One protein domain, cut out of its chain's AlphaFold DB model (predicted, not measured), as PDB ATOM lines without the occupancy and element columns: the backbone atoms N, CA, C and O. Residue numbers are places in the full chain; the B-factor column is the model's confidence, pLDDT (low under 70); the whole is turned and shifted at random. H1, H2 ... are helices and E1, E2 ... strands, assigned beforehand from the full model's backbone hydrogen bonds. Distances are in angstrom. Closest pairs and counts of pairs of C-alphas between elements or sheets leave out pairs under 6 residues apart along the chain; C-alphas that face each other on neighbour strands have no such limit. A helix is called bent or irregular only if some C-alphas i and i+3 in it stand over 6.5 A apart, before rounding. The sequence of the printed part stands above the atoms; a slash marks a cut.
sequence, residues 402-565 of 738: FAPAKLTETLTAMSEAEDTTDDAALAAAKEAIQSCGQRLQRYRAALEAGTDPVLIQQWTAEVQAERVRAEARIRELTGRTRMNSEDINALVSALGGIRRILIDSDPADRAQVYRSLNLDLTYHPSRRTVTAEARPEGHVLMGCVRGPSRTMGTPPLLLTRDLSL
ATOM      1  N   PHE A 402      16.985 104.373  21.421       75.12
ATOM      2  CA  PHE A 402      17.725 105.083  20.372       75.12
ATOM      3  C   PHE A 402      17.239 104.741  18.947       75.12
ATOM      4  O   PHE A 402      17.981 104.899  17.975       75.12
ATOM      5  N   ALA A 403      15.996 104.269  18.790       76.69
ATOM      6  CA  ALA A 403      15.375 104.119  17.474       76.69
ATOM      7  C   ALA A 403      15.004 105.506  16.903       76.69
ATOM      8  O   ALA A 403      14.372 106.281  17.624       76.69
ATOM      9  N   PRO A 404      15.319 105.830  15.628       69.88
ATOM     10  CA  PRO A 404      15.184 107.192  15.102       69.88
ATOM     11  C   PRO A 404      13.821 107.850  15.342       69.88
ATOM     12  O   PRO A 404      13.776 108.947  15.881       69.88
ATOM     13  N   ALA A 405      12.715 107.153  15.056       73.25
ATOM     14  CA  ALA A 405      11.366 107.684  15.267       73.25
ATOM     15  C   ALA A 405      11.075 108.040  16.740       73.25
ATOM     16  O   ALA A 405      10.510 109.095  17.013       73.25
ATOM     17  N   LYS A 406      11.513 107.201  17.693       73.94
ATOM     18  CA  LYS A 406      11.335 107.457  19.132       73.94
ATOM     19  C   LYS A 406      12.251 108.566  19.644       73.94
ATOM     20  O   LYS A 406      11.865 109.281  20.565       73.94
ATOM     21  N   LEU A 407      13.423 108.751  19.035       72.50
ATOM     22  CA  LEU A 407      14.287 109.892  19.325       72.50
ATOM     23  C   LEU A 407      13.702 111.202  18.802       72.50
ATOM     24  O   LEU A 407      13.701 112.169  19.552       72.50
ATOM     25  N   THR A 408      13.164 111.233  17.579       74.06
ATOM     26  CA  THR A 408      12.457 112.411  17.053       74.06
ATOM     27  C   THR A 408      11.280 112.779  17.959       74.06
ATOM     28  O   THR A 408      11.215 113.904  18.432       74.06
ATOM     29  N   GLU A 409      10.414 111.814  18.287       77.56
ATOM     30  CA  GLU A 409       9.277 111.990  19.205       77.56
ATOM     31  C   GLU A 409       9.706 112.539  20.579       77.56
ATOM     32  O   GLU A 409       9.122 113.501  21.072       77.56
ATOM     33  N   THR A 410      10.766 111.977  21.172       72.00
ATOM     34  CA  THR A 410      11.278 112.423  22.480       72.00
ATOM     35  C   THR A 410      11.883 113.827  22.406       72.00
ATOM     36  O   THR A 410      11.603 114.652  23.268       72.00
ATOM     37  N   LEU A 411      12.703 114.121  21.391       71.00
ATOM     38  CA  LEU A 411      13.380 115.415  21.253       71.00
ATOM     39  C   LEU A 411      12.406 116.547  20.899       71.00
ATOM     40  O   LEU A 411      12.554 117.641  21.434       71.00
ATOM     41  N   THR A 412      11.391 116.284  20.070       74.44
ATOM     42  CA  THR A 412      10.315 117.247  19.791       74.44
ATOM     43  C   THR A 412       9.526 117.564  21.061       74.44
ATOM     44  O   THR A 412       9.445 118.729  21.437       74.44
ATOM     45  N   ALA A 413       9.047 116.547  21.789       72.50
ATOM     46  CA  ALA A 413       8.295 116.755  23.029       72.50
ATOM     47  C   ALA A 413       9.123 117.454  24.128       72.50
ATOM     48  O   ALA A 413       8.578 118.192  24.946       72.50
ATOM     49  N   MET A 414      10.447 117.249  24.152       68.19
ATOM     50  CA  MET A 414      11.348 117.992  25.038       68.19
ATOM     51  C   MET A 414      11.511 119.453  24.603       68.19
ATOM     52  O   MET A 414      11.446 120.321  25.466       68.19
ATOM     53  N   SER A 415      11.648 119.741  23.302       69.69
ATOM     54  CA  SER A 415      11.700 121.122  22.797       69.69
ATOM     55  C   SER A 415      10.416 121.883  23.134       69.69
ATOM     56  O   SER A 415      10.485 122.971  23.685       69.69
ATOM     57  N   GLU A 416       9.246 121.281  22.904       70.25
ATOM     58  CA  GLU A 416       7.936 121.879  23.210       70.25
ATOM     59  C   GLU A 416       7.751 122.146  24.722       70.25
ATOM     60  O   GLU A 416       7.162 123.155  25.131       70.25
ATOM     61  N   ALA A 417       8.295 121.272  25.577       69.56
ATOM     62  CA  ALA A 417       8.301 121.450  27.029       69.56
ATOM     63  C   ALA A 417       9.298 122.530  27.500       69.56
ATOM     64  O   ALA A 417       9.011 123.252  28.458       69.56
ATOM     65  N   GLU A 418      10.452 122.671  26.844       68.19
ATOM     66  CA  GLU A 418      11.402 123.757  27.114       68.19
ATOM     67  C   GLU A 418      10.859 125.105  26.624       68.19
ATOM     68  O   GLU A 418      10.884 126.067  27.390       68.19
ATOM     69  N   ASP A 419      10.277 125.160  25.421       68.88
ATOM     70  CA  ASP A 419       9.627 126.342  24.845       68.88
ATOM     71  C   ASP A 419       8.557 126.904  25.791       68.88
ATOM     72  O   ASP A 419       8.624 128.064  26.202       68.88
ATOM     73  N   THR A 420       7.610 126.062  26.217       71.69
ATOM     74  CA  THR A 420       6.537 126.466  27.142       71.69
ATOM     75  C   THR A 420       7.054 126.877  28.526       71.69
ATOM     76  O   THR A 420       6.481 127.774  29.151       71.69
ATOM     77  N   THR A 421       8.153 126.282  29.003       74.25
ATOM     78  CA  THR A 421       8.770 126.632  30.295       74.25
ATOM     79  C   THR A 421       9.516 127.967  30.234       74.25
ATOM     80  O   THR A 421       9.343 128.812  31.119       74.25
ATOM     81  N   ASP A 422      10.333 128.186  29.202       76.50
ATOM     82  CA  ASP A 422      11.117 129.412  29.051       76.50
ATOM     83  C   ASP A 422      10.235 130.603  28.624       76.50
ATOM     84  O   ASP A 422      10.479 131.714  29.098       76.50
ATOM     85  N   ASP A 423       9.157 130.397  27.853       77.56
ATOM     86  CA  ASP A 423       8.168 131.449  27.557       77.56
ATOM     87  C   ASP A 423       7.386 131.881  28.815       77.56
ATOM     88  O   ASP A 423       7.220 133.082  29.060       77.56
ATOM     89  N   ALA A 424       6.989 130.939  29.682       79.69
ATOM     90  CA  ALA A 424       6.375 131.258  30.975       79.69
ATOM     91  C   ALA A 424       7.354 131.986  31.922       79.69
ATOM     92  O   ALA A 424       6.993 132.979  32.564       79.69
ATOM     93  N   ALA A 425       8.618 131.550  31.975       80.69
ATOM     94  CA  ALA A 425       9.659 132.216  32.758       80.69
ATOM     95  C   ALA A 425       9.985 133.627  32.226       80.69
ATOM     96  O   ALA A 425      10.262 134.537  33.012       80.69
ATOM     97  N   LEU A 426       9.923 133.827  30.906       85.12
ATOM     98  CA  LEU A 426      10.121 135.117  30.249       85.12
ATOM     99  C   LEU A 426       8.957 136.080  30.525       85.12
ATOM    100  O   LEU A 426       9.196 137.275  30.718       85.12
ATOM    101  N   ALA A 427       7.718 135.584  30.578       85.12
ATOM    102  CA  ALA A 427       6.553 136.369  30.982       85.12
ATOM    103  C   ALA A 427       6.682 136.856  32.437       85.12
ATOM    104  O   ALA A 427       6.644 138.064  32.681       85.12
ATOM    105  N   ALA A 428       6.957 135.948  33.380       86.81
ATOM    106  CA  ALA A 428       7.140 136.289  34.794       86.81
ATOM    107  C   ALA A 428       8.304 137.278  35.027       86.81
ATOM    108  O   ALA A 428       8.200 138.194  35.844       86.81
ATOM    109  N   ALA A 429       9.406 137.152  34.277       87.00
ATOM    110  CA  ALA A 429      10.527 138.088  34.367       87.00
ATOM    111  C   ALA A 429      10.181 139.498  33.840       87.00
ATOM    112  O   ALA A 429      10.656 140.491  34.395       87.00
ATOM    113  N   LYS A 430       9.327 139.615  32.811       89.38
ATOM    114  CA  LYS A 430       8.810 140.909  32.323       89.38
ATOM    115  C   LYS A 430       7.862 141.555  33.340       89.38
ATOM    116  O   LYS A 430       8.000 142.743  33.629       89.38
ATOM    117  N   GLU A 431       6.958 140.772  33.924       91.06
ATOM    118  CA  GLU A 431       6.027 141.229  34.965       91.06
ATOM    119  C   GLU A 431       6.768 141.732  36.217       91.06
ATOM    120  O   GLU A 431       6.452 142.802  36.741       91.06
ATOM    121  N   ALA A 432       7.832 141.040  36.641       89.06
ATOM    122  CA  ALA A 432       8.683 141.482  37.748       89.06
ATOM    123  C   ALA A 432       9.309 142.871  37.503       89.06
ATOM    124  O   ALA A 432       9.316 143.712  38.405       89.06
ATOM    125  N   ILE A 433       9.774 143.164  36.280       91.50
ATOM    126  CA  ILE A 433      10.301 144.494  35.915       91.50
ATOM    127  C   ILE A 433       9.190 145.553  35.955       91.50
ATOM    128  O   ILE A 433       9.411 146.650  36.474       91.50
ATOM    129  N   GLN A 434       7.990 145.232  35.461       91.94
ATOM    130  CA  GLN A 434       6.837 146.137  35.501       91.94
ATOM    131  C   GLN A 434       6.416 146.458  36.947       91.94
ATOM    132  O   GLN A 434       6.213 147.626  37.285       91.94
ATOM    133  N   SER A 435       6.368 145.446  37.820       92.06
ATOM    134  CA  SER A 435       6.110 145.589  39.259       92.06
ATOM    135  C   SER A 435       7.171 146.452  39.954       92.06
ATOM    136  O   SER A 435       6.834 147.389  40.685       92.06
ATOM    137  N   CYS A 436       8.459 146.229  39.659       91.69
ATOM    138  CA  CYS A 436       9.549 147.082  40.143       91.69
ATOM    139  C   CYS A 436       9.376 148.545  39.696       91.69
ATOM    140  O   CYS A 436       9.553 149.459  40.501       91.69
ATOM    141  N   GLY A 437       8.975 148.782  38.441       89.62
ATOM    142  CA  GLY A 437       8.677 150.122  37.923       89.62
ATOM    143  C   GLY A 437       7.556 150.830  38.694       89.62
ATOM    144  O   GLY A 437       7.729 151.973  39.117       89.62
ATOM    145  N   GLN A 438       6.444 150.135  38.952       91.25
ATOM    146  CA  GLN A 438       5.330 150.673  39.746       91.25
ATOM    147  C   GLN A 438       5.733 150.960  41.203       91.25
ATOM    148  O   GLN A 438       5.334 151.980  41.765       91.25
ATOM    149  N   ARG A 439       6.547 150.093  41.823       91.38
ATOM    150  CA  ARG A 439       7.062 150.295  43.192       91.38
ATOM    151  C   ARG A 439       7.945 151.541  43.279       91.38
ATOM    152  O   ARG A 439       7.717 152.368  44.156       91.38
ATOM    153  N   LEU A 440       8.861 151.737  42.327       88.75
ATOM    154  CA  LEU A 440       9.704 152.939  42.257       88.75
ATOM    155  C   LEU A 440       8.883 154.228  42.059       88.75
ATOM    156  O   LEU A 440       9.186 155.240  42.687       88.75
ATOM    157  N   GLN A 441       7.809 154.196  41.259       86.56
ATOM    158  CA  GLN A 441       6.888 155.335  41.131       86.56
ATOM    159  C   GLN A 441       6.169 155.658  42.453       86.56
ATOM    160  O   GLN A 441       6.076 156.826  42.829       86.56
ATOM    161  N   ARG A 442       5.715 154.641  43.201       86.25
ATOM    162  CA  ARG A 442       5.097 154.836  44.528       86.25
ATOM    163  C   ARG A 442       6.093 155.381  45.557       86.25
ATOM    164  O   ARG A 442       5.732 156.265  46.324       86.25
ATOM    165  N   TYR A 443       7.340 154.907  45.552       85.81
ATOM    166  CA  TYR A 443       8.393 155.426  46.435       85.81
ATOM    167  C   TYR A 443       8.744 156.886  46.124       85.81
ATOM    168  O   TYR A 443       8.946 157.673  47.045       85.81
ATOM    169  N   ARG A 444       8.741 157.279  44.842       82.88
ATOM    170  CA  ARG A 444       8.884 158.685  44.443       82.88
ATOM    171  C   ARG A 444       7.745 159.552  44.996       82.88
ATOM    172  O   ARG A 444       8.027 160.576  45.608       82.88
ATOM    173  N   ALA A 445       6.491 159.124  44.847       83.50
ATOM    174  CA  ALA A 445       5.348 159.854  45.400       83.50
ATOM    175  C   ALA A 445       5.395 159.946  46.943       83.50
ATOM    176  O   ALA A 445       5.008 160.962  47.511       83.50
ATOM    177  N   ALA A 446       5.914 158.922  47.629       81.00
ATOM    178  CA  ALA A 446       6.106 158.938  49.083       81.00
ATOM    179  C   ALA A 446       7.224 159.902  49.540       81.00
ATOM    180  O   ALA A 446       7.079 160.546  50.581       81.00
ATOM    181  N   LEU A 447       8.303 160.042  48.758       79.31
ATOM    182  CA  LEU A 447       9.325 161.085  48.943       79.31
ATOM    183  C   LEU A 447       8.730 162.487  48.754       79.31
ATOM    184  O   LEU A 447       8.910 163.351  49.607       79.31
ATOM    185  N   GLU A 448       7.980 162.695  47.668       78.06
ATOM    186  CA  GLU A 448       7.297 163.963  47.367       78.06
ATOM    187  C   GLU A 448       6.231 164.320  48.432       78.06
ATOM    188  O   GLU A 448       5.933 165.496  48.629       78.06
ATOM    189  N   ALA A 449       5.728 163.330  49.182       82.75
ATOM    190  CA  ALA A 449       4.825 163.490  50.326       82.75
ATOM    191  C   ALA A 449       5.521 163.606  51.707       82.75
ATOM    192  O   ALA A 449       4.835 163.611  52.728       82.75
ATOM    193  N   GLY A 450       6.857 163.700  51.771       80.25
ATOM    194  CA  GLY A 450       7.593 163.979  53.017       80.25
ATOM    195  C   GLY A 450       7.950 162.764  53.889       80.25
ATOM    196  O   GLY A 450       8.177 162.922  55.088       80.25
ATOM    197  N   THR A 451       8.008 161.558  53.319       79.69
ATOM    198  CA  THR A 451       8.481 160.348  54.028       79.69
ATOM    199  C   THR A 451      10.004 160.378  54.251       79.69
ATOM    200  O   THR A 451      10.729 160.949  53.439       79.69
ATOM    201  N   ASP A 452      10.499 159.718  55.309       81.38
ATOM    202  CA  ASP A 452      11.934 159.592  55.626       81.38
ATOM    203  C   ASP A 452      12.779 159.119  54.413       81.38
ATOM    204  O   ASP A 452      12.606 157.985  53.940       81.38
ATOM    205  N   PRO A 453      13.728 159.946  53.923       76.69
ATOM    206  CA  PRO A 453      14.610 159.586  52.817       76.69
ATOM    207  C   PRO A 453      15.490 158.357  53.079       76.69
ATOM    208  O   PRO A 453      15.801 157.634  52.131       76.69
ATOM    209  N   VAL A 454      15.887 158.090  54.332       77.12
ATOM    210  CA  VAL A 454      16.779 156.965  54.677       77.12
ATOM    211  C   VAL A 454      16.069 155.631  54.450       77.12
ATOM    212  O   VAL A 454      16.633 154.712  53.850       77.12
ATOM    213  N   LEU A 455      14.804 155.547  54.868       78.12
ATOM    214  CA  LEU A 455      13.950 154.378  54.671       78.12
ATOM    215  C   LEU A 455      13.710 154.105  53.175       78.12
ATOM    216  O   LEU A 455      13.849 152.974  52.705       78.12
ATOM    217  N   ILE A 456      13.421 155.156  52.398       82.12
ATOM    218  CA  ILE A 456      13.162 155.025  50.959       82.12
ATOM    219  C   ILE A 456      14.441 154.708  50.167       82.12
ATOM    220  O   ILE A 456      14.369 153.975  49.176       82.12
ATOM    221  N   GLN A 457      15.619 155.164  50.606       77.75
ATOM    222  CA  GLN A 457      16.896 154.773  49.998       77.75
ATOM    223  C   GLN A 457      17.117 153.252  50.076       77.75
ATOM    224  O   GLN A 457      17.530 152.645  49.083       77.75
ATOM    225  N   GLN A 458      16.795 152.625  51.215       79.94
ATOM    226  CA  GLN A 458      16.922 151.174  51.402       79.94
ATOM    227  C   GLN A 458      15.981 150.403  50.462       79.94
ATOM    228  O   GLN A 458      16.449 149.602  49.653       79.94
ATOM    229  N   TRP A 459      14.679 150.714  50.472       83.00
ATOM    230  CA  TRP A 459      13.701 150.063  49.586       83.00
ATOM    231  C   TRP A 459      13.995 150.284  48.094       83.00
ATOM    232  O   TRP A 459      13.756 149.405  47.264       83.00
ATOM    233  N   THR A 460      14.544 151.447  47.733       85.62
ATOM    234  CA  THR A 460      14.956 151.743  46.354       85.62
ATOM    235  C   THR A 460      16.108 150.839  45.914       85.62
ATOM    236  O   THR A 460      16.054 150.288  44.813       85.62
ATOM    237  N   ALA A 461      17.112 150.622  46.770       83.50
ATOM    238  CA  ALA A 461      18.222 149.714  46.482       83.50
ATOM    239  C   ALA A 461      17.757 148.249  46.351       83.50
ATOM    240  O   ALA A 461      18.184 147.545  45.435       83.50
ATOM    241  N   GLU A 462      16.831 147.801  47.206       85.94
ATOM    242  CA  GLU A 462      16.234 146.459  47.128       85.94
ATOM    243  C   GLU A 462      15.484 146.234  45.806       85.94
ATOM    244  O   GLU A 462      15.711 145.227  45.128       85.94
ATOM    245  N   VAL A 463      14.640 147.189  45.392       90.38
ATOM    246  CA  VAL A 463      13.878 147.103  44.132       90.38
ATOM    247  C   VAL A 463      14.780 147.218  42.903       90.38
ATOM    248  O   VAL A 463      14.547 146.534  41.907       90.38
ATOM    249  N   GLN A 464      15.851 148.012  42.958       87.69
ATOM    250  CA  GLN A 464      16.862 148.029  41.898       87.69
ATOM    251  C   GLN A 464      17.586 146.676  41.794       87.69
ATOM    252  O   GLN A 464      17.734 146.148  40.693       87.69
ATOM    253  N   ALA A 465      17.956 146.053  42.918       86.25
ATOM    254  CA  ALA A 465      18.565 144.721  42.929       86.25
ATOM    255  C   ALA A 465      17.595 143.603  42.489       86.25
ATOM    256  O   ALA A 465      18.022 142.585  41.943       86.25
ATOM    257  N   GLU A 466      16.289 143.750  42.717       90.12
ATOM    258  CA  GLU A 466      15.236 142.883  42.163       90.12
ATOM    259  C   GLU A 466      15.119 143.037  40.641       90.12
ATOM    260  O   GLU A 466      15.230 142.048  39.909       90.12
ATOM    261  N   ARG A 467      15.032 144.279  40.153       89.38
ATOM    262  CA  ARG A 467      14.979 144.601  38.724       89.38
ATOM    263  C   ARG A 467      16.201 144.086  37.956       89.38
ATOM    264  O   ARG A 467      16.027 143.436  36.930       89.38
ATOM    265  N   VAL A 468      17.419 144.298  38.463       89.12
ATOM    266  CA  VAL A 468      18.661 143.826  37.814       89.12
ATOM    267  C   VAL A 468      18.698 142.295  37.700       89.12
ATOM    268  O   VAL A 468      19.169 141.768  36.690       89.12
ATOM    269  N   ARG A 469      18.154 141.561  38.684       89.81
ATOM    270  CA  ARG A 469      18.011 140.093  38.607       89.81
ATOM    271  C   ARG A 469      17.013 139.673  37.525       89.81
ATOM    272  O   ARG A 469      17.306 138.746  36.772       89.81
ATOM    273  N   ALA A 470      15.881 140.365  37.400       86.94
ATOM    274  CA  ALA A 470      14.909 140.101  36.338       86.94
ATOM    275  C   ALA A 470      15.475 140.428  34.938       86.94
ATOM    276  O   ALA A 470      15.369 139.613  34.025       86.94
ATOM    277  N   GLU A 471      16.173 141.556  34.776       88.12
ATOM    278  CA  GLU A 471      16.852 141.944  33.527       88.12
ATOM    279  C   GLU A 471      18.018 141.005  33.159       88.12
ATOM    280  O   GLU A 471      18.320 140.813  31.979       88.12
ATOM    281  N   ALA A 472      18.687 140.394  34.141       81.62
ATOM    282  CA  ALA A 472      19.641 139.310  33.901       81.62
ATOM    283  C   ALA A 472      18.937 138.023  33.434       81.62
ATOM    284  O   ALA A 472      19.373 137.420  32.455       81.62
ATOM    285  N   ARG A 473      17.816 137.639  34.065       82.31
ATOM    286  CA  ARG A 473      17.040 136.446  33.682       82.31
ATOM    287  C   ARG A 473      16.417 136.566  32.290       82.31
ATOM    288  O   ARG A 473      16.437 135.587  31.554       82.31
ATOM    289  N   ILE A 474      15.930 137.747  31.891       84.56
ATOM    290  CA  ILE A 474      15.480 137.978  30.505       84.56
ATOM    291  C   ILE A 474      16.639 137.754  29.533       84.56
ATOM    292  O   ILE A 474      16.478 136.974  28.602       84.56
ATOM    293  N   ARG A 475      17.807 138.373  29.765       79.50
ATOM    294  CA  ARG A 475      18.982 138.214  28.889       79.50
ATOM    295  C   ARG A 475      19.442 136.760  28.772       79.50
ATOM    296  O   ARG A 475      19.782 136.332  27.675       79.50
ATOM    297  N   GLU A 476      19.414 136.005  29.871       78.88
ATOM    298  CA  GLU A 476      19.710 134.569  29.875       78.88
ATOM    299  C   GLU A 476      18.731 133.786  28.985       78.88
ATOM    300  O   GLU A 476      19.166 132.997  28.152       78.88
ATOM    301  N   LEU A 477      17.424 134.030  29.128       75.94
ATOM    302  CA  LEU A 477      16.375 133.354  28.360       75.94
ATOM    303  C   LEU A 477      16.422 133.720  26.871       75.94
ATOM    304  O   LEU A 477      16.410 132.838  26.019       75.94
ATOM    305  N   THR A 478      16.552 135.006  26.533       72.00
ATOM    306  CA  THR A 478      16.649 135.464  25.134       72.00
ATOM    307  C   THR A 478      17.976 135.104  24.465       72.00
ATOM    308  O   THR A 478      18.074 135.167  23.244       72.00
ATOM    309  N   GLY A 479      19.006 134.750  25.242       62.25
ATOM    310  CA  GLY A 479      20.301 134.287  24.737       62.25
ATOM    311  C   GLY A 479      20.333 132.803  24.346       62.25
ATOM    312  O   GLY A 479      21.338 132.343  23.805       62.25
ATOM    313  N   ARG A 480      19.264 132.044  24.619       64.19
ATOM    314  CA  ARG A 480      19.145 130.623  24.262       64.19
ATOM    315  C   ARG A 480      18.593 130.476  22.844       64.19
ATOM    316  O   ARG A 480      17.440 130.806  22.577       64.19
ATOM    317  N   THR A 481      19.394 129.930  21.933       58.25
ATOM    318  CA  THR A 481      18.908 129.524  20.607       58.25
ATOM    319  C   THR A 481      18.121 128.220  20.731       58.25
ATOM    320  O   THR A 481      18.700 127.195  21.092       58.25
ATOM    321  N   ARG A 482      16.816 128.258  20.426       64.25
ATOM    322  CA  ARG A 482      15.929 127.080  20.380       64.25
ATOM    323  C   ARG A 482      16.426 126.067  19.336       64.25
ATOM    324  O   ARG A 482      16.958 126.466  18.299       64.25
ATOM    325  N   MET A 483      16.249 124.773  19.605       65.44
ATOM    326  CA  MET A 483      16.590 123.702  18.661       65.44
ATOM    327  C   MET A 483      15.596 123.686  17.495       65.44
ATOM    328  O   MET A 483      14.391 123.615  17.717       65.44
ATOM    329  N   ASN A 484      16.079 123.721  16.251       69.38
ATOM    330  CA  ASN A 484      15.217 123.560  15.079       69.38
ATOM    331  C   ASN A 484      15.093 122.075  14.665       69.38
ATOM    332  O   ASN A 484      15.776 121.188  15.185       69.38
ATOM    333  N   SER A 485      14.226 121.778  13.693       65.19
ATOM    334  CA  SER A 485      14.027 120.407  13.199       65.19
ATOM    335  C   SER A 485      15.280 119.792  12.552       65.19
ATOM    336  O   SER A 485      15.403 118.570  12.496       65.19
ATOM    337  N   GLU A 486      16.225 120.603  12.072       66.44
ATOM    338  CA  GLU A 486      17.511 120.143  11.532       66.44
ATOM    339  C   GLU A 486      18.482 119.773  12.662       66.44
ATOM    340  O   GLU A 486      19.107 118.716  12.591       66.44
ATOM    341  N   ASP A 487      18.549 120.573  13.733       59.28
ATOM    342  CA  ASP A 487      19.305 120.275  14.955       59.28
ATOM    343  C   ASP A 487      18.810 118.952  15.578       59.28
ATOM    344  O   ASP A 487      19.613 118.078  15.913       59.28
ATOM    345  N   ILE A 488      17.485 118.753  15.651       64.94
ATOM    346  CA  ILE A 488      16.869 117.487  16.088       64.94
ATOM    347  C   ILE A 488      17.307 116.336  15.174       64.94
ATOM    348  O   ILE A 488      17.820 115.329  15.666       64.94
ATOM    349  N   ASN A 489      17.175 116.474  13.851       66.50
ATOM    350  CA  ASN A 489      17.585 115.429  12.908       66.50
ATOM    351  C   ASN A 489      19.095 115.121  12.976       66.50
ATOM    352  O   ASN A 489      19.489 113.959  12.850       66.50
ATOM    353  N   ALA A 490      19.946 116.114  13.242       63.50
ATOM    354  CA  ALA A 490      21.383 115.924  13.426       63.50
ATOM    355  C   ALA A 490      21.694 115.114  14.701       63.50
ATOM    356  O   ALA A 490      22.498 114.179  14.659       63.50
ATOM    357  N   LEU A 491      21.005 115.400  15.812       62.22
ATOM    358  CA  LEU A 491      21.127 114.650  17.068       62.22
ATOM    359  C   LEU A 491      20.579 113.218  16.952       62.22
ATOM    360  O   LEU A 491      21.238 112.276  17.399       62.22
ATOM    361  N   VAL A 492      19.429 113.027  16.293       66.62
ATOM    362  CA  VAL A 492      18.889 111.698  15.942       66.62
ATOM    363  C   VAL A 492      19.900 110.911  15.102       66.62
ATOM    364  O   VAL A 492      20.121 109.727  15.361       66.62
ATOM    365  N   SER A 493      20.570 111.557  14.144       65.81
ATOM    366  CA  SER A 493      21.587 110.915  13.299       65.81
ATOM    367  C   SER A 493      22.826 110.495  14.096       65.81
ATOM    368  O   SER A 493      23.307 109.370  13.940       65.81
ATOM    369  N   ALA A 494      23.316 111.357  14.994       63.22
ATOM    370  CA  ALA A 494      24.449 111.048  15.865       63.22
ATOM    371  C   ALA A 494      24.135 109.887  16.830       63.22
ATOM    372  O   ALA A 494      24.937 108.962  16.983       63.22
ATOM    373  N   LEU A 495      22.939 109.886  17.428       63.53
ATOM    374  CA  LEU A 495      22.468 108.810  18.305       63.53
ATOM    375  C   LEU A 495      22.191 107.501  17.554       63.53
ATOM    376  O   LEU A 495      22.478 106.426  18.078       63.53
ATOM    377  N   GLY A 496      21.707 107.563  16.310       63.66
ATOM    378  CA  GLY A 496      21.461 106.385  15.471       63.66
ATOM    379  C   GLY A 496      22.711 105.525  15.242       63.66
ATOM    380  O   GLY A 496      22.610 104.299  15.130       63.66
ATOM    381  N   GLY A 497      23.906 106.130  15.273       63.50
ATOM    382  CA  GLY A 497      25.185 105.412  15.231       63.50
ATOM    383  C   GLY A 497      25.381 104.424  16.391       63.50
ATOM    384  O   GLY A 497      25.979 103.362  16.201       63.50
ATOM    385  N   ILE A 498      24.811 104.705  17.569       65.31
ATOM    386  CA  ILE A 498      24.927 103.860  18.771       65.31
ATOM    387  C   ILE A 498      24.311 102.475  18.535       65.31
ATOM    388  O   ILE A 498      24.898 101.466  18.930       65.31
ATOM    389  N   ARG A 499      23.177 102.404  17.823       65.56
ATOM    390  CA  ARG A 499      22.507 101.136  17.483       65.56
ATOM    391  C   ARG A 499      23.422 100.198  16.689       65.56
ATOM    392  O   ARG A 499      23.413  98.997  16.935       65.56
ATOM    393  N   ARG A 500      24.234 100.730  15.768       63.03
ATOM    394  CA  ARG A 500      25.177  99.929  14.967       63.03
ATOM    395  C   ARG A 500      26.308  99.354  15.828       63.03
ATOM    396  O   ARG A 500      26.667  98.192  15.673       63.03
ATOM    397  N   ILE A 501      26.818 100.137  16.781       63.53
ATOM    398  CA  ILE A 501      27.892  99.696  17.684       63.53
ATOM    399  C   ILE A 501      27.387  98.617  18.662       63.53
ATOM    400  O   ILE A 501      28.087  97.641  18.923       63.53
ATOM    401  N   LEU A 502      26.159  98.747  19.180       66.81
ATOM    402  CA  LEU A 502      25.577  97.766  20.109       66.81
ATOM    403  C   LEU A 502      25.367  96.373  19.489       66.81
ATOM    404  O   LEU A 502      25.512  95.373  20.196       66.81
ATOM    405  N   ILE A 503      25.041  96.312  18.192       62.16
ATOM    406  CA  ILE A 503      24.738  95.062  17.480       62.16
ATOM    407  C   ILE A 503      26.023  94.348  17.020       62.16
ATOM    408  O   ILE A 503      26.171  93.159  17.294       62.16
ATOM    409  N   ASP A 504      26.963  95.062  16.385       57.66
ATOM    410  CA  ASP A 504      28.051  94.434  15.609       57.66
ATOM    411  C   ASP A 504      29.455  94.463  16.265       57.66
ATOM    412  O   ASP A 504      30.397  93.907  15.700       57.66
ATOM    413  N   SER A 505      29.654  95.130  17.414       61.75
ATOM    414  CA  SER A 505      31.011  95.466  17.921       61.75
ATOM    415  C   SER A 505      31.536  94.602  19.081       61.75
ATOM    416  O   SER A 505      30.778  93.943  19.799       61.75
ATOM    417  N   ASP A 506      32.858  94.645  19.303       67.88
ATOM    418  CA  ASP A 506      33.546  93.894  20.361       67.88
ATOM    419  C   ASP A 506      33.021  94.268  21.770       67.88
ATOM    420  O   ASP A 506      32.639  95.419  22.025       67.88
ATOM    421  N   PRO A 507      33.027  93.334  22.740       69.69
ATOM    422  CA  PRO A 507      32.759  93.630  24.147       69.69
ATOM    423  C   PRO A 507      33.497  94.849  24.736       69.69
ATOM    424  O   PRO A 507      32.984  95.463  25.678       69.69
ATOM    425  N   ALA A 508      34.681  95.214  24.243       66.69
ATOM    426  CA  ALA A 508      35.408  96.424  24.623       66.69
ATOM    427  C   ALA A 508      34.676  97.706  24.190       66.69
ATOM    428  O   ALA A 508      34.477  98.597  25.022       66.69
ATOM    429  N   ASP A 509      34.220  97.762  22.939       67.19
ATOM    430  CA  ASP A 509      33.525  98.909  22.345       67.19
ATOM    431  C   ASP A 509      32.109  99.042  22.900       67.19
ATOM    432  O   ASP A 509      31.690 100.125  23.309       67.19
ATOM    433  N   ARG A 510      31.403  97.919  23.068       75.56
ATOM    434  CA  ARG A 510      30.113  97.884  23.775       75.56
ATOM    435  C   ARG A 510      30.236  98.418  25.208       75.56
ATOM    436  O   ARG A 510      29.426  99.233  25.643       75.56
ATOM    437  N   ALA A 511      31.298  98.043  25.928       74.94
ATOM    438  CA  ALA A 511      31.587  98.601  27.252       74.94
ATOM    439  C   ALA A 511      32.011 100.085  27.218       74.94
ATOM    440  O   ALA A 511      31.873 100.769  28.234       74.94
ATOM    441  N   GLN A 512      32.504 100.602  26.087       70.12
ATOM    442  CA  GLN A 512      32.724 102.035  25.873       70.12
ATOM    443  C   GLN A 512      31.406 102.780  25.604       70.12
ATOM    444  O   GLN A 512      31.213 103.850  26.176       70.12
ATOM    445  N   VAL A 513      30.467 102.199  24.851       74.56
ATOM    446  CA  VAL A 513      29.112 102.748  24.659       74.56
ATOM    447  C   VAL A 513      28.353 102.834  25.983       74.56
ATOM    448  O   VAL A 513      27.834 103.891  26.330       74.56
ATOM    449  N   TYR A 514      28.363 101.782  26.810       83.12
ATOM    450  CA  TYR A 514      27.759 101.867  28.147       83.12
ATOM    451  C   TYR A 514      28.464 102.899  29.057       83.12
ATOM    452  O   TYR A 514      27.870 103.350  30.043       83.12
ATOM    453  N   ARG A 515      29.724 103.273  28.764       75.81
ATOM    454  CA  ARG A 515      30.431 104.376  29.440       75.81
ATOM    455  C   ARG A 515      29.950 105.747  28.972       75.81
ATOM    456  O   ARG A 515      29.630 106.548  29.842       75.81
ATOM    457  N   SER A 516      29.858 106.004  27.669       71.31
ATOM    458  CA  SER A 516      29.404 107.301  27.140       71.31
ATOM    459  C   SER A 516      27.910 107.563  27.379       71.31
ATOM    460  O   SER A 516      27.519 108.697  27.626       71.31
ATOM    461  N   LEU A 517      27.085 106.512  27.419       77.00
ATOM    462  CA  LEU A 517      25.678 106.577  27.840       77.00
ATOM    463  C   LEU A 517      25.481 106.724  29.363       77.00
ATOM    464  O   LEU A 517      24.343 106.737  29.826       77.00
ATOM    465  N   ASN A 518      26.567 106.755  30.147       81.31
ATOM    466  CA  ASN A 518      26.560 106.800  31.613       81.31
ATOM    467  C   ASN A 518      25.589 105.786  32.264       81.31
ATOM    468  O   ASN A 518      24.869 106.098  33.209       81.31
ATOM    469  N   LEU A 519      25.552 104.565  31.716       88.12
ATOM    470  CA  LEU A 519      24.596 103.524  32.096       88.12
ATOM    471  C   LEU A 519      24.817 103.051  33.546       88.12
ATOM    472  O   LEU A 519      25.882 102.508  33.854       88.12
ATOM    473  N   ASP A 520      23.795 103.170  34.390       89.88
ATOM    474  CA  ASP A 520      23.716 102.622  35.751       89.88
ATOM    475  C   ASP A 520      22.618 101.535  35.800       89.88
ATOM    476  O   ASP A 520      21.593 101.641  35.125       89.88
ATOM    477  N   LEU A 521      22.835 100.442  36.542       92.88
ATOM    478  CA  LEU A 521      21.964  99.253  36.503       92.88
ATOM    479  C   LEU A 521      21.672  98.723  37.914       92.88
ATOM    480  O   LEU A 521      22.562  98.167  38.557       92.88
ATOM    481  N   THR A 522      20.430  98.807  38.388       93.25
ATOM    482  CA  THR A 522      20.038  98.344  39.732       93.25
ATOM    483  C   THR A 522      19.270  97.023  39.665       93.25
ATOM    484  O   THR A 522      18.143  96.956  39.188       93.25
ATOM    485  N   TYR A 523      19.876  95.939  40.157       94.06
ATOM    486  CA  TYR A 523      19.282  94.599  40.154       94.06
ATOM    487  C   TYR A 523      18.443  94.331  41.408       94.06
ATOM    488  O   TYR A 523      18.981  94.339  42.519       94.06
ATOM    489  N   HIS A 524      17.158  94.016  41.230       90.62
ATOM    490  CA  HIS A 524      16.202  93.675  42.285       90.62
ATOM    491  C   HIS A 524      15.987  92.147  42.341       90.62
ATOM    492  O   HIS A 524      15.205  91.607  41.558       90.62
ATOM    493  N   PRO A 525      16.651  91.402  43.252       86.12
ATOM    494  CA  PRO A 525      16.724  89.939  43.162       86.12
ATOM    495  C   PRO A 525      15.406  89.216  43.461       86.12
ATOM    496  O   PRO A 525      15.220  88.098  42.992       86.12
ATOM    497  N   SER A 526      14.506  89.840  44.228       84.31
ATOM    498  CA  SER A 526      13.175  89.316  44.561       84.31
ATOM    499  C   SER A 526      12.229  89.347  43.358       84.31
ATOM    500  O   SER A 526      11.639  88.329  43.014       84.31
ATOM    501  N   ARG A 527      12.144  90.495  42.672       85.19
ATOM    502  CA  ARG A 527      11.363  90.675  41.431       85.19
ATOM    503  C   ARG A 527      12.057  90.096  40.194       85.19
ATOM    504  O   ARG A 527      11.420  89.887  39.171       85.19
ATOM    505  N   ARG A 528      13.369  89.849  40.288       86.06
ATOM    506  CA  ARG A 528      14.261  89.453  39.187       86.06
ATOM    507  C   ARG A 528      14.265  90.453  38.018       86.06
ATOM    508  O   ARG A 528      14.551  90.074  36.884       86.06
ATOM    509  N   THR A 529      14.008  91.727  38.310       89.31
ATOM    510  CA  THR A 529      14.127  92.853  37.374       89.31
ATOM    511  C   THR A 529      15.464  93.574  37.542       89.31
ATOM    512  O   THR A 529      16.093  93.521  38.604       89.31
ATOM    513  N   VAL A 530      15.910  94.260  36.490       92.31
ATOM    514  CA  VAL A 530      16.989  95.252  36.546       92.31
ATOM    515  C   VAL A 530      16.425  96.589  36.098       92.31
ATOM    516  O   VAL A 530      16.094  96.742  34.926       92.31
ATOM    517  N   THR A 531      16.341  97.550  37.011       92.56
ATOM    518  CA  THR A 531      16.063  98.946  36.669       92.56
ATOM    519  C   THR A 531      17.310  99.504  35.999       92.56
ATOM    520  O   THR A 531      18.377  99.563  36.617       92.56
ATOM    521  N   ALA A 532      17.202  99.838  34.720       91.19
ATOM    522  CA  ALA A 532      18.287 100.381  33.925       91.19
ATOM    523  C   ALA A 532      18.072 101.880  33.705       91.19
ATOM    524  O   ALA A 532      16.980 102.285  33.312       91.19
ATOM    525  N   GLU A 533      19.110 102.679  33.949       88.88
ATOM    526  CA  GLU A 533      19.120 104.130  33.750       88.88
ATOM    527  C   GLU A 533      20.280 104.515  32.825       88.88
ATOM    528  O   GLU A 533      21.433 104.184  33.107       88.88
ATOM    529  N   ALA A 534      20.001 105.238  31.743       84.88
ATOM    530  CA  ALA A 534      21.007 105.816  30.855       84.88
ATOM    531  C   ALA A 534      20.868 107.343  30.820       84.88
ATOM    532  O   ALA A 534      19.759 107.880  30.822       84.88
ATOM    533  N   ARG A 535      22.013 108.031  30.826       80.81
ATOM    534  CA  ARG A 535      22.144 109.488  30.948       80.81
ATOM    535  C   ARG A 535      23.251 109.988  30.003       80.81
ATOM    536  O   ARG A 535      24.343 110.302  30.482       80.81
ATOM    537  N   PRO A 536      23.041 109.974  28.672       68.56
ATOM    538  CA  PRO A 536      24.033 110.459  27.712       68.56
ATOM    539  C   PRO A 536      24.419 111.917  28.000       68.56
ATOM    540  O   PRO A 536      23.562 112.792  28.082       68.56
ATOM    541  N   GLU A 537      25.717 112.184  28.140       57.75
ATOM    542  CA  GLU A 537      26.231 113.551  28.285       57.75
ATOM    543  C   GLU A 537      26.223 114.263  26.921       57.75
ATOM    544  O   GLU A 537      26.657 113.684  25.923       57.75
ATOM    545  N   GLY A 538      25.802 115.534  26.867       48.88
ATOM    546  CA  GLY A 538      25.694 116.292  25.606       48.88
ATOM    547  C   GLY A 538      26.995 116.355  24.788       48.88
ATOM    548  O   GLY A 538      26.976 116.401  23.561       48.88
ATOM    549  N   HIS A 539      28.146 116.243  25.455       44.34
ATOM    550  CA  HIS A 539      29.476 116.189  24.837       44.34
ATOM    551  C   HIS A 539      29.689 114.961  23.929       44.34
ATOM    552  O   HIS A 539      30.531 114.998  23.036       44.34
ATOM    553  N   VAL A 540      28.935 113.876  24.139       39.81
ATOM    554  CA  VAL A 540      29.002 112.639  23.340       39.81
ATOM    555  C   VAL A 540      28.316 112.813  21.977       39.81
ATOM    556  O   VAL A 540      28.695 112.155  21.011       39.81
ATOM    557  N   LEU A 541      27.336 113.718  21.883       42.31
ATOM    558  CA  LEU A 541      26.508 113.933  20.689       42.31
ATOM    559  C   LEU A 541      27.235 114.721  19.589       42.31
ATOM    560  O   LEU A 541      27.009 114.489  18.403       42.31
ATOM    561  N   MET A 542      28.148 115.618  19.970       40.28
ATOM    562  CA  MET A 542      28.835 116.531  19.045       40.28
ATOM    563  C   MET A 542      29.863 115.856  18.117       40.28
ATOM    564  O   MET A 542      30.405 116.501  17.225       40.28
ATOM    565  N   GLY A 543      30.124 114.554  18.267       35.88
ATOM    566  CA  GLY A 543      31.144 113.834  17.492       35.88
ATOM    567  C   GLY A 543      30.829 113.585  16.008       35.88
ATOM    568  O   GLY A 543      31.659 112.985  15.328       35.88
ATOM    569  N   CYS A 544      29.652 113.971  15.499       31.03
ATOM    570  CA  CYS A 544      29.206 113.640  14.132       31.03
ATOM    571  C   CYS A 544      28.504 114.771  13.353       31.03
ATOM    572  O   CYS A 544      28.117 114.547  12.207       31.03
ATOM    573  N   VAL A 545      28.359 115.979  13.909       29.64
ATOM    574  CA  VAL A 545      27.706 117.099  13.203       29.64
ATOM    575  C   VAL A 545      28.758 117.970  12.512       29.64
ATOM    576  O   VAL A 545      29.504 118.696  13.164       29.64
ATOM    577  N   ARG A 546      28.827 117.912  11.176       31.39
ATOM    578  CA  ARG A 546      29.612 118.865  10.369       31.39
ATOM    579  C   ARG A 546      28.825 120.169  10.211       31.39
ATOM    580  O   ARG A 546      28.047 120.306   9.274       31.39
ATOM    581  N   GLY A 547      29.028 121.103  11.134       28.41
ATOM    582  CA  GLY A 547      28.423 122.435  11.116       28.41
ATOM    583  C   GLY A 547      29.030 123.343  12.193       28.41
ATOM    584  O   GLY A 547      29.787 122.857  13.036       28.41
ATOM    585  N   PRO A 548      28.736 124.657  12.178       25.67
ATOM    586  CA  PRO A 548      29.229 125.592  13.190       25.67
ATOM    587  C   PRO A 548      28.716 125.211  14.587       25.67
ATOM    588  O   PRO A 548      27.531 124.919  14.761       25.67
ATOM    589  N   SER A 549      29.597 125.214  15.593       31.50
ATOM    590  CA  SER A 549      29.331 124.640  16.919       31.50
ATOM    591  C   SER A 549      28.417 125.503  17.803       31.50
ATOM    592  O   SER A 549      28.833 126.114  18.792       31.50
ATOM    593  N   ARG A 550      27.116 125.492  17.480       36.50
ATOM    594  CA  ARG A 550      26.038 125.956  18.367       36.50
ATOM    595  C   ARG A 550      26.200 125.308  19.740       36.50
ATOM    596  O   ARG A 550      26.229 124.084  19.859       36.50
ATOM    597  N   THR A 551      26.269 126.120  20.794       33.75
ATOM    598  CA  THR A 551      26.350 125.611  22.174       33.75
ATOM    599  C   THR A 551      24.948 125.250  22.658       33.75
ATOM    600  O   THR A 551      24.386 125.916  23.522       33.75
ATOM    601  N   MET A 552      24.362 124.216  22.049       42.22
ATOM    602  CA  MET A 552      23.075 123.669  22.469       42.22
ATOM    603  C   MET A 552      23.216 123.107  23.883       42.22
ATOM    604  O   MET A 552      23.970 122.157  24.110       42.22
ATOM    605  N   GLY A 553      22.495 123.695  24.836       38.84
ATOM    606  CA  GLY A 553      22.339 123.118  26.163       38.84
ATOM    607  C   GLY A 553      21.438 121.900  26.060       38.84
ATOM    608  O   GLY A 553      20.233 122.040  26.189       38.84
ATOM    609  N   THR A 554      22.001 120.720  25.787       43.09
ATOM    610  CA  THR A 554      21.198 119.494  25.682       43.09
ATOM    611  C   THR A 554      20.509 119.225  27.025       43.09
ATOM    612  O   THR A 554      21.225 119.032  28.018       43.09
ATOM    613  N   PRO A 555      19.165 119.171  27.095       46.78
ATOM    614  CA  PRO A 555      18.489 118.785  28.324       46.78
ATOM    615  C   PRO A 555      18.905 117.370  28.758       46.78
ATOM    616  O   PRO A 555      19.243 116.526  27.919       46.78
ATOM    617  N   PRO A 556      18.901 117.075  30.072       55.31
ATOM    618  CA  PRO A 556      19.373 115.802  30.600       55.31
ATOM    619  C   PRO A 556      18.398 114.663  30.270       55.31
ATOM    620  O   PRO A 556      17.543 114.301  31.078       55.31
ATOM    621  N   LEU A 557      18.570 114.064  29.089       65.00
ATOM    622  CA  LEU A 557      17.926 112.818  28.673       65.00
ATOM    623  C   LEU A 557      18.168 111.722  29.723       65.00
ATOM    624  O   LEU A 557      19.254 111.143  29.796       65.00
ATOM    625  N   LEU A 558      17.149 111.428  30.530       74.31
ATOM    626  CA  LEU A 558      17.125 110.302  31.462       74.31
ATOM    627  C   LEU A 558      16.232 109.205  30.883       74.31
ATOM    628  O   LEU A 558      15.007 109.284  30.941       74.31
ATOM    629  N   LEU A 559      16.856 108.166  30.339       79.00
ATOM    630  CA  LEU A 559      16.156 106.980  29.856       79.00
ATOM    631  C   LEU A 559      16.127 105.942  30.980       79.00
ATOM    632  O   LEU A 559      17.184 105.455  31.379       79.00
ATOM    633  N   THR A 560      14.935 105.561  31.445       84.75
ATOM    634  CA  THR A 560      14.756 104.572  32.524       84.75
ATOM    635  C   THR A 560      13.823 103.443  32.089       84.75
ATOM    636  O   THR A 560      12.760 103.708  31.529       84.75
ATOM    637  N   ARG A 561      14.176 102.178  32.363       87.50
ATOM    638  CA  ARG A 561      13.283 101.021  32.148       87.50
ATOM    639  C   ARG A 561      13.573  99.867  33.106       87.50
ATOM    640  O   ARG A 561      14.727  99.510  33.322       87.50
ATOM    641  N   ASP A 562      12.520  99.228  33.612       86.38
ATOM    642  CA  ASP A 562      12.620  97.943  34.310       86.38
ATOM    643  C   ASP A 562      12.732  96.793  33.294       86.38
ATOM    644  O   ASP A 562      11.829  96.546  32.493       86.38
ATOM    645  N   LEU A 563      13.860  96.082  33.330       87.31
ATOM    646  CA  LEU A 563      14.171  94.957  32.450       87.31
ATOM    647  C   LEU A 563      13.931  93.632  33.185       87.31
ATOM    648  O   LEU A 563      14.667  93.271  34.108       87.31
ATOM    649  N   SER A 564      12.904  92.886  32.776       84.56
ATOM    650  CA  SER A 564      12.574  91.572  33.345       84.56
ATOM    651  C   SER A 564      13.561  90.495  32.896       84.56
ATOM    652  O   SER A 564      13.651  90.172  31.713       84.56
ATOM    653  N   LEU A 565      14.277  89.876  33.840       80.75
ATOM    654  CA  LEU A 565      15.203  88.789  33.525       80.75
ATOM    655  C   LEU A 565      14.446  87.454  33.459       80.75
ATOM    656  O   LEU A 565      14.042  86.912  34.492       80.75
TER     657      LEU A 565
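Overview. This is residues 402 to 565 of the 738 residues of the protein "Site-specific recombinase, DNA invertase Pin" of Cryptosporangium arvum DSM 44712 (UniProt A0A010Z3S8). A long helical hairpin, H1 and H2, makes an arm; at H1's first-residue end is a head of H3, H4 and H5 and a small three-stranded sheet with no helix on it. H2 folds back along H1, and H3 crosses H1's residues 404 to 412. The 164 printed residues, mostly helix in their named elements, run H1 H2 H3 H4 E1 E2 H5 E3; the sheet, E1 E2 E3, is antiparallel. The whole is extended, with a radius of gyration of the C-alphas of 24.8 A, and flat, spanning 81 by 46 by 25 A.

Arrangement. E2 (529 to 534) is the inner strand; N 522 of E1 (520 to 524), its hairpin partner, is 2.8 A from O 531, and its N 534 is 2.8 A from O 559 of E3 (559 to 564). The hub H3 (485 to 504) touches H4 (507 to 516) at C-alphas Leu 502 and Arg 510, 5.8 A, a helical hairpin at a shallow tilt of 29 degrees. H3 touches irregular H5 (538 to 544; C-alphas 541 and 544 7.1 A apart) at C-alphas Ala 494 and Cys 544, 5.7 A, about perpendicular at 85 degrees. H1 (404 to 448) touches H3 at C-alphas Pro 404 and Val 492, 5.9 A, a steep tilt of 41 degrees, and H2 (453 to 478) at C-alphas Ala 429 and Ala 470, 5.2 A, a shallow tilt of 21 degrees, opposite ways. Every O i to N i+4 pair is within hydrogen-bond range in H1, H2 and H4, but 12 of 16 in H3 and 0 of 3 in H5, with 1 of 4 O i to N i+3 pairs.

Along the chain. H1 runs 65.8 A from C-alpha 404 at (15.184, 107.192, 15.102), H2 36.8 A and H3 29.6 A; E3 ends at C-alpha 564, (12.574, 91.572, 33.345).

Size, cuts and confidence. The farthest C-alphas, Gly 450 and Asp 504, are 81.6 A apart. The printed part has no cut; H5 to E3 is a long link. Residues 479 to 509 and 536 to 557 are among those under pLDDT 70.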